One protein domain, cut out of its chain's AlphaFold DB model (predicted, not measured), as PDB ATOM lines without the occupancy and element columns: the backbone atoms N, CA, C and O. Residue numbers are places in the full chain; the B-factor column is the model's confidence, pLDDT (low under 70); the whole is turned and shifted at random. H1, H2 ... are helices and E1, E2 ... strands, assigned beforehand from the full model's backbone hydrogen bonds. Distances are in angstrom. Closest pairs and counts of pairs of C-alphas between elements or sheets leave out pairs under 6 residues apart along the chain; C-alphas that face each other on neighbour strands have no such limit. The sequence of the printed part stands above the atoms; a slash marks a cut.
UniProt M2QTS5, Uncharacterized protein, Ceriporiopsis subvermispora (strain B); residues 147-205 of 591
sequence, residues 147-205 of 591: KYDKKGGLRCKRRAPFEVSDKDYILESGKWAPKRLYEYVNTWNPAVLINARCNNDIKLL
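This is residues 147 to 205 of the 591 residues of an uncharacterized protein of Ceriporiopsis subvermispora (strain B) (UniProt M2QTS5). There is little regular structure here: a winding chain of loops has the short helix H1 at one end and the short strand E1 at the other, and between them residues 169 to 177 fold back on themselves. Residues 149 to 154 and 193 to 198 stick out. The 59 printed residues hold 10 in named elements, E1 then H1, class mixed. The whole is loose, with a radius of gyration of the C-alphas of 14.0 A and spans of 40 by 34 by 20 A.

Find C-alpha 190 at (16.193, 28.132, 14.624); from there H1, residues 190 to 196, runs 9.9 A to C-alpha 196 at (15.030, 20.483, 8.381). E1, residues 154 to 156, begins at C-alpha 154 (37.386, 11.279, 29.412).

H1 and E1 are apart. In H1 every O i to N i+4 pair is within hydrogen-bond range. E1 pairs with no named strand, but look at residues 147 to 148, antiparallel to its residues 154 to 155. Residues 169 to 170 pair antiparallel with 176 to 177.

The C-alphas farthest apart, of Lys 151 and Asn 195, are 42.2 A apart. A long link of 33 residues joins E1 to H1. The printed part has no cut. Confidence is under 70 at residues 149 to 150, 157 to 158 and 198.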
ATOM      1  N   LYS A 147      36.254  10.130  24.265       72.25
ATOM      2  CA  LYS A 147      37.603   9.641  23.978       72.25
ATOM      3  C   LYS A 147      38.465   9.793  25.228       72.25
ATOM      4  O   LYS A 147      38.298  10.758  25.973       72.25
ATOM      5  N   TYR A 148      39.401   8.880  25.455       75.44
ATOM      6  CA  TYR A 148      40.385   9.047  26.522       75.44
ATOM      7  C   TYR A 148      41.430  10.102  26.148       75.44
ATOM      8  O   TYR A 148      41.910  10.177  25.015       75.44
ATOM      9  N   ASP A 149      41.778  10.926  27.129       67.31
ATOM     10  CA  ASP A 149      42.863  11.885  27.074       67.31
ATOM     11  C   ASP A 149      44.197  11.280  27.493       67.31
ATOM     12  O   ASP A 149      44.233  10.271  28.192       67.31
ATOM     13  N   LYS A 150      45.310  11.922  27.109       63.50
ATOM     14  CA  LYS A 150      46.682  11.487  27.444       63.50
ATOM     15  C   LYS A 150      46.882  11.225  28.938       63.50
ATOM     16  O   LYS A 150      47.747  10.454  29.329       63.50
ATOM     17  N   LYS A 151      46.107  11.916  29.778       74.19
ATOM     18  CA  LYS A 151      46.143  11.825  31.244       74.19
ATOM     19  C   LYS A 151      45.143  10.807  31.814       74.19
ATOM     20  O   LYS A 151      44.930  10.794  33.021       74.19
ATOM     21  N   GLY A 152      44.491  10.009  30.965       73.62
ATOM     22  CA  GLY A 152      43.448   9.049  31.340       73.62
ATOM     23  C   GLY A 152      42.071   9.666  31.618       73.62
ATOM     24  O   GLY A 152      41.173   8.963  32.071       73.62
ATOM     25  N   GLY A 153      41.878  10.968  31.370       76.31
ATOM     26  CA  GLY A 153      40.580  11.639  31.535       76.31
ATOM     27  C   GLY A 153      39.658  11.419  30.335       76.31
ATOM     28  O   GLY A 153      40.135  11.301  29.217       76.31
ATOM     29  N   LEU A 154      38.340  11.383  30.525       74.81
ATOM     30  CA  LEU A 154      37.386  11.279  29.412       74.81
ATOM     31  C   LEU A 154      37.095  12.673  28.828       74.81
ATOM     32  O   LEU A 154      36.704  13.580  29.561       74.81
ATOM     33  N   ARG A 155      37.262  12.842  27.512       76.12
ATOM     34  CA  ARG A 155      36.943  14.065  26.753       76.12
ATOM     35  C   ARG A 155      35.895  13.768  25.682       76.12
ATOM     36  O   ARG A 155      35.964  12.740  25.022       76.12
ATOM     37  N   CYS A 156      34.923  14.649  25.462       72.19
ATOM     38  CA  CYS A 156      33.927  14.425  24.410       72.19
ATOM     39  C   CYS A 156      34.567  14.490  23.012       72.19
ATOM     40  O   CYS A 156      35.247  15.461  22.690       72.19
ATOM     41  N   LYS A 157      34.275  13.510  22.145       66.19
ATOM     42  CA  LYS A 157      34.639  13.488  20.713       66.19
ATOM     43  C   LYS A 157      34.183  14.762  19.995       66.19
ATOM     44  O   LYS A 157      34.834  15.209  19.065       66.19
ATOM     45  N   ARG A 158      33.071  15.362  20.437       67.94
ATOM     46  CA  ARG A 158      32.518  16.613  19.895       67.94
ATOM     47  C   ARG A 158      33.009  17.869  20.624       67.94
ATOM     48  O   ARG A 158      32.439  18.927  20.410       67.94
ATOM     49  N   ARG A 159      34.047  17.765  21.467       72.06
ATOM     50  CA  ARG A 159      34.669  18.872  22.222       72.06
ATOM     51  C   ARG A 159      33.733  19.593  23.216       72.06
ATOM     52  O   ARG A 159      34.010  20.722  23.601       72.06
ATOM     53  N   ALA A 160      32.649  18.948  23.651       76.50
ATOM     54  CA  ALA A 160      31.847  19.427  24.778       76.50
ATOM     55  C   ALA A 160      32.565  19.147  26.124       76.50
ATOM     56  O   ALA A 160      33.223  18.107  26.239       76.50
ATOM     57  N   PRO A 161      32.427  20.006  27.152       82.50
ATOM     58  CA  PRO A 161      31.634  21.235  27.180       82.50
ATOM     59  C   PRO A 161      32.249  22.357  26.332       82.50
ATOM     60  O   PRO A 161      33.452  22.597  26.345       82.50
ATOM     61  N   PHE A 162      31.396  23.041  25.580       83.38
ATOM     62  CA  PHE A 162      31.764  24.153  24.723       83.38
ATOM     63  C   PHE A 162      31.884  25.464  25.509       83.38
ATOM     64  O   PHE A 162      31.140  25.697  26.461       83.38
ATOM     65  N   GLU A 163      32.738  26.378  25.037       83.81
ATOM     66  CA  GLU A 163      32.850  27.732  25.594       83.81
ATOM     67  C   GLU A 163      31.494  28.465  25.527       83.81
ATOM     68  O   GLU A 163      30.855  28.529  24.467       83.81
ATOM     69  N   VAL A 164      31.048  28.980  26.676       88.19
ATOM     70  CA  VAL A 164      29.784  29.708  26.862       88.19
ATOM     71  C   VAL A 164      30.028  31.196  26.624       88.19
ATOM     72  O   VAL A 164      31.002  31.764  27.111       88.19
ATOM     73  N   SER A 165      29.118  31.842  25.899       87.38
ATOM     74  CA  SER A 165      29.133  33.284  25.659       87.38
ATOM     75  C   SER A 165      27.715  33.842  25.676       87.38
ATOM     76  O   SER A 165      26.822  33.335  24.997       87.38
ATOM     77  N   ASP A 166      27.501  34.942  26.395       90.19
ATOM     78  CA  ASP A 166      26.196  35.612  26.454       90.19
ATOM     79  C   ASP A 166      25.873  36.440  25.200       90.19
ATOM     80  O   ASP A 166      24.725  36.869  25.017       90.19
ATOM     81  N   LYS A 167      26.872  36.681  24.342       88.12
ATOM     82  CA  LYS A 167      26.773  37.520  23.143       88.12
ATOM     83  C   LYS A 167      27.534  36.912  21.971       88.12
ATOM     84  O   LYS A 167      28.554  36.253  22.161       88.12
ATOM     85  N   ASP A 168      27.062  37.202  20.768       88.06
ATOM     86  CA  ASP A 168      27.825  36.967  19.549       88.06
ATOM     87  C   ASP A 168      28.984  37.974  19.482       88.06
ATOM     88  O   ASP A 168      28.778  39.171  19.713       88.06
ATOM     89  N   TYR A 169      30.196  37.509  19.181       86.75
ATOM     90  CA  TYR A 169      31.355  38.384  19.001       86.75
ATOM     91  C   TYR A 169      32.253  37.921  17.856       86.75
ATOM     92  O   TYR A 169      32.328  36.734  17.537       86.75
ATOM     93  N   ILE A 170      32.955  38.883  17.261       86.44
ATOM     94  CA  ILE A 170      34.017  38.676  16.276       86.44
ATOM     95  C   ILE A 170      35.171  39.584  16.699       86.44
ATOM     96  O   ILE A 170      34.978  40.787  16.874       86.44
ATOM     97  N   LEU A 171      36.347  39.003  16.916       83.50
ATOM     98  CA  LEU A 171      37.569  39.726  17.256       83.50
ATOM     99  C   LEU A 171      38.313  40.147  15.984       83.50
ATOM    100  O   LEU A 171      38.140  39.548  14.924       83.50
ATOM    101  N   GLU A 172      39.205  41.132  16.105       79.69
ATOM    102  CA  GLU A 172      40.085  41.559  15.002       79.69
ATOM    103  C   GLU A 172      40.980  40.421  14.486       79.69
ATOM    104  O   GLU A 172      41.341  40.404  13.314       79.69
ATOM    105  N   SER A 173      41.274  39.424  15.327       74.12
ATOM    106  CA  SER A 173      41.995  38.206  14.940       74.12
ATOM    107  C   SER A 173      41.188  37.251  14.048       74.12
ATOM    108  O   SER A 173      41.701  36.214  13.642       74.12
ATOM    109  N   GLY A 174      39.911  37.538  13.781       73.12
ATOM    110  CA  GLY A 174      39.007  36.654  13.042       73.12
ATOM    111  C   GLY A 174      38.390  35.537  13.888       73.12
ATOM    112  O   GLY A 174      37.477  34.862  13.404       73.12
ATOM    113  N   LYS A 175      38.819  35.371  15.152       77.06
ATOM    114  CA  LYS A 175      38.151  34.484  16.115       77.06
ATOM    115  C   LYS A 175      36.746  35.010  16.384       77.06
ATOM    116  O   LYS A 175      36.561  36.191  16.683       77.06
ATOM    117  N   TRP A 176      35.764  34.129  16.302       83.00
ATOM    118  CA  TRP A 176      34.370  34.459  16.551       83.00
ATOM    119  C   TRP A 176      33.765  33.434  17.503       83.00
ATOM    120  O   TRP A 176      34.231  32.301  17.589       83.00
ATOM    121  N   ALA A 177      32.710  33.820  18.211       81.94
ATOM    122  CA  ALA A 177      31.860  32.856  18.887       81.94
ATOM    123  C   ALA A 177      30.405  33.325  18.846       81.94
ATOM    124  O   ALA A 177      30.137  34.522  19.007       81.94
ATOM    125  N   PRO A 178      29.454  32.402  18.643       85.06
ATOM    126  CA  PRO A 178      28.047  32.713  18.770       85.06
ATOM    127  C   PRO A 178      27.679  32.827  20.249       85.06
ATOM    128  O   PRO A 178      28.339  32.269  21.132       85.06
ATOM    129  N   LYS A 179      26.552  33.474  20.520       86.69
ATOM    130  CA  LYS A 179      25.890  33.386  21.810       86.69
ATOM    131  C   LYS A 179      25.561  31.920  22.106       86.69
ATOM    132  O   LYS A 179      24.678  31.327  21.484       86.69
ATOM    133  N   ARG A 180      26.226  31.357  23.109       87.25
ATOM    134  CA  ARG A 180      26.018  29.999  23.611       87.25
ATOM    135  C   ARG A 180      25.779  30.068  25.110       87.25
ATOM    136  O   ARG A 180      26.705  30.346  25.851       87.25
ATOM    137  N   LEU A 181      24.545  29.808  25.547       86.44
ATOM    138  CA  LEU A 181      24.163  29.811  26.969       86.44
ATOM    139  C   LEU A 181      24.328  28.442  27.647       86.44
ATOM    140  O   LEU A 181      24.287  28.354  28.869       86.44
ATOM    141  N   TYR A 182      24.469  27.376  26.855       84.62
ATOM    142  CA  TYR A 182      24.507  25.997  27.333       84.62
ATOM    143  C   TYR A 182      25.727  25.287  26.755       84.62
ATOM    144  O   TYR A 182      25.864  25.175  25.539       84.62
ATOM    145  N   GLU A 183      26.599  24.796  27.630       84.25
ATOM    146  CA  GLU A 183      27.892  24.213  27.260       84.25
ATOM    147  C   GLU A 183      27.785  22.857  26.534       84.25
ATOM    148  O   GLU A 183      28.705  22.466  25.831       84.25
ATOM    149  N   TYR A 184      26.656  22.148  26.634       81.25
ATOM    150  CA  TYR A 184      26.436  20.859  25.952       81.25
ATOM    151  C   TYR A 184      25.564  20.966  24.696       81.25
ATOM    152  O   TYR A 184      25.180  19.951  24.120       81.25
ATOM    153  N   VAL A 185      25.236  22.187  24.263       79.38
ATOM    154  CA  VAL A 185      24.442  22.428  23.053       79.38
ATOM    155  C   VAL A 185      25.346  23.042  21.990       79.38
ATOM    156  O   VAL A 185      26.004  24.060  22.216       79.38
ATOM    157  N   ASN A 186      25.387  22.400  20.825       78.88
ATOM    158  CA  ASN A 186      26.099  22.890  19.650       78.88
ATOM    159  C   ASN A 186      25.505  24.210  19.134       78.88
ATOM    160  O   ASN A 186      24.446  24.672  19.562       78.88
ATOM    161  N   THR A 187      26.209  24.855  18.207       80.38
ATOM    162  CA  THR A 187      25.703  26.085  17.597       80.38
ATOM    163  C   THR A 187      24.560  25.742  16.651       80.38
ATOM    164  O   THR A 187      24.784  25.075  15.649       80.38
ATOM    165  N   TRP A 188      23.349  26.228  16.919       82.12
ATOM    166  CA  TRP A 188      22.174  25.902  16.113       82.12
ATOM    167  C   TRP A 188      21.500  27.151  15.539       82.12
ATOM    168  O   TRP A 188      21.573  28.245  16.100       82.12
ATOM    169  N   ASN A 189      20.795  26.983  14.421       82.81
ATOM    170  CA  ASN A 189      19.952  28.009  13.820       82.81
ATOM    171  C   ASN A 189      18.479  27.593  13.922       82.81
ATOM    172  O   ASN A 189      18.113  26.515  13.441       82.81
ATOM    173  N   PRO A 190      17.607  28.451  14.481       82.06
ATOM    174  CA  PRO A 190      16.193  28.132  14.624       82.06
ATOM    175  C   PRO A 190      15.476  27.828  13.312       82.06
ATOM    176  O   PRO A 190      14.649  26.923  13.269       82.06
ATOM    177  N   ALA A 191      15.788  28.547  12.236       84.06
ATOM    178  CA  ALA A 191      15.150  28.326  10.947       84.06
ATOM    179  C   ALA A 191      15.548  26.966  10.362       84.06
ATOM    180  O   ALA A 191      14.680  26.234   9.889       84.06
ATOM    181  N   VAL A 192      16.830  26.594  10.441       81.06
ATOM    182  CA  VAL A 192      17.301  25.272   9.992       81.06
ATOM    183  C   VAL A 192      16.673  24.172  10.842       81.06
ATOM    184  O   VAL A 192      16.120  23.226  10.290       81.06
ATOM    185  N   LEU A 193      16.655  24.333  12.167       80.06
ATOM    186  CA  LEU A 193      16.038  23.372  13.078       80.06
ATOM    187  C   LEU A 193      14.546  23.153  12.769       80.06
ATOM    188  O   LEU A 193      14.091  22.016  12.716       80.06
ATOM    189  N   ILE A 194      13.783  24.226  12.531       80.69
ATOM    190  CA  ILE A 194      12.339  24.142  12.246       80.69
ATOM    191  C   ILE A 194      12.068  23.485  10.887       80.69
ATOM    192  O   ILE A 194      11.169  22.648  10.782       80.69
ATOM    193  N   ASN A 195      12.819  23.866   9.850       79.12
ATOM    194  CA  ASN A 195      12.553  23.422   8.480       79.12
ATOM    195  C   ASN A 195      13.126  22.031   8.187       79.12
ATOM    196  O   ASN A 195      12.449  21.215   7.570       79.12
ATOM    197  N   ALA A 196      14.351  21.751   8.638       75.44
ATOM    198  CA  ALA A 196      15.030  20.483   8.381       75.44
ATOM    199  C   ALA A 196      14.775  19.431   9.473       75.44
ATOM    200  O   ALA A 196      15.014  18.250   9.239       75.44
ATOM    201  N   ARG A 197      14.268  19.840  10.650       74.19
ATOM    202  CA  ARG A 197      13.965  18.961  11.800       74.19
ATOM    203  C   ARG A 197      15.127  18.043  12.188       74.19
ATOM    204  O   ARG A 197      14.914  16.928  12.656       74.19
ATOM    205  N   CYS A 198      16.351  18.526  12.009       67.81
ATOM    206  CA  CYS A 198      17.575  17.808  12.315       67.81
ATOM    207  C   CYS A 198      18.477  18.633  13.239       67.81
ATOM    208  O   CYS A 198      18.412  19.871  13.278       67.81
ATOM    209  N   ASN A 199      19.330  17.932  13.988       73.62
ATOM    210  CA  ASN A 199      20.401  18.577  14.731       73.62
ATOM    211  C   ASN A 199      21.352  19.268  13.740       73.62
ATOM    212  O   ASN A 199      21.703  18.691  12.712       73.62
ATOM    213  N   ASN A 200      21.755  20.500  14.036       76.31
ATOM    214  CA  ASN A 200      22.624  21.292  13.174       76.31
ATOM    215  C   ASN A 200      23.740  21.927  14.003       76.31
ATOM    216  O   ASN A 200      23.472  22.438  15.083       76.31
ATOM    217  N   ASP A 201      24.973  21.863  13.490       78.19
ATOM    218  CA  ASP A 201      26.160  22.511  14.059       78.19
ATOM    219  C   ASP A 201      26.672  23.568  13.076       78.19
ATOM    220  O   ASP A 201      27.414  23.277  12.137       78.19
ATOM    221  N   ILE A 202      26.180  24.793  13.228       78.50
ATOM    222  CA  ILE A 202      26.428  25.878  12.284       78.50
ATOM    223  C   ILE A 202      27.688  26.627  12.675       78.50
ATOM    224  O   ILE A 202      27.815  27.149  13.784       78.50
ATOM    225  N   LYS A 203      28.603  26.732  11.713       76.94
ATOM    226  CA  LYS A 203      29.863  27.454  11.850       76.94
ATOM    227  C   LYS A 203      29.913  28.604  10.850       76.94
ATOM    228  O   LYS A 203      29.594  28.425   9.677       76.94
ATOM    229  N   LEU A 204      30.284  29.785  11.328       76.69
ATOM    230  CA  LEU A 204      30.609  30.937  10.498       76.69
ATOM    231  C   LEU A 204      32.043  30.777   9.979       76.69
ATOM    232  O   LEU A 204      32.954  30.487  10.750       76.69
ATOM    233  N   LEU A 205      32.226  30.964   8.675       75.38
ATOM    234  CA  LEU A 205      33.537  30.959   8.030       75.38
ATOM    235  C   LEU A 205      34.019  32.412   7.914       75.38
ATOM    236  O   LEU A 205      33.424  33.206   7.186       75.38
TER     237      LEU A 205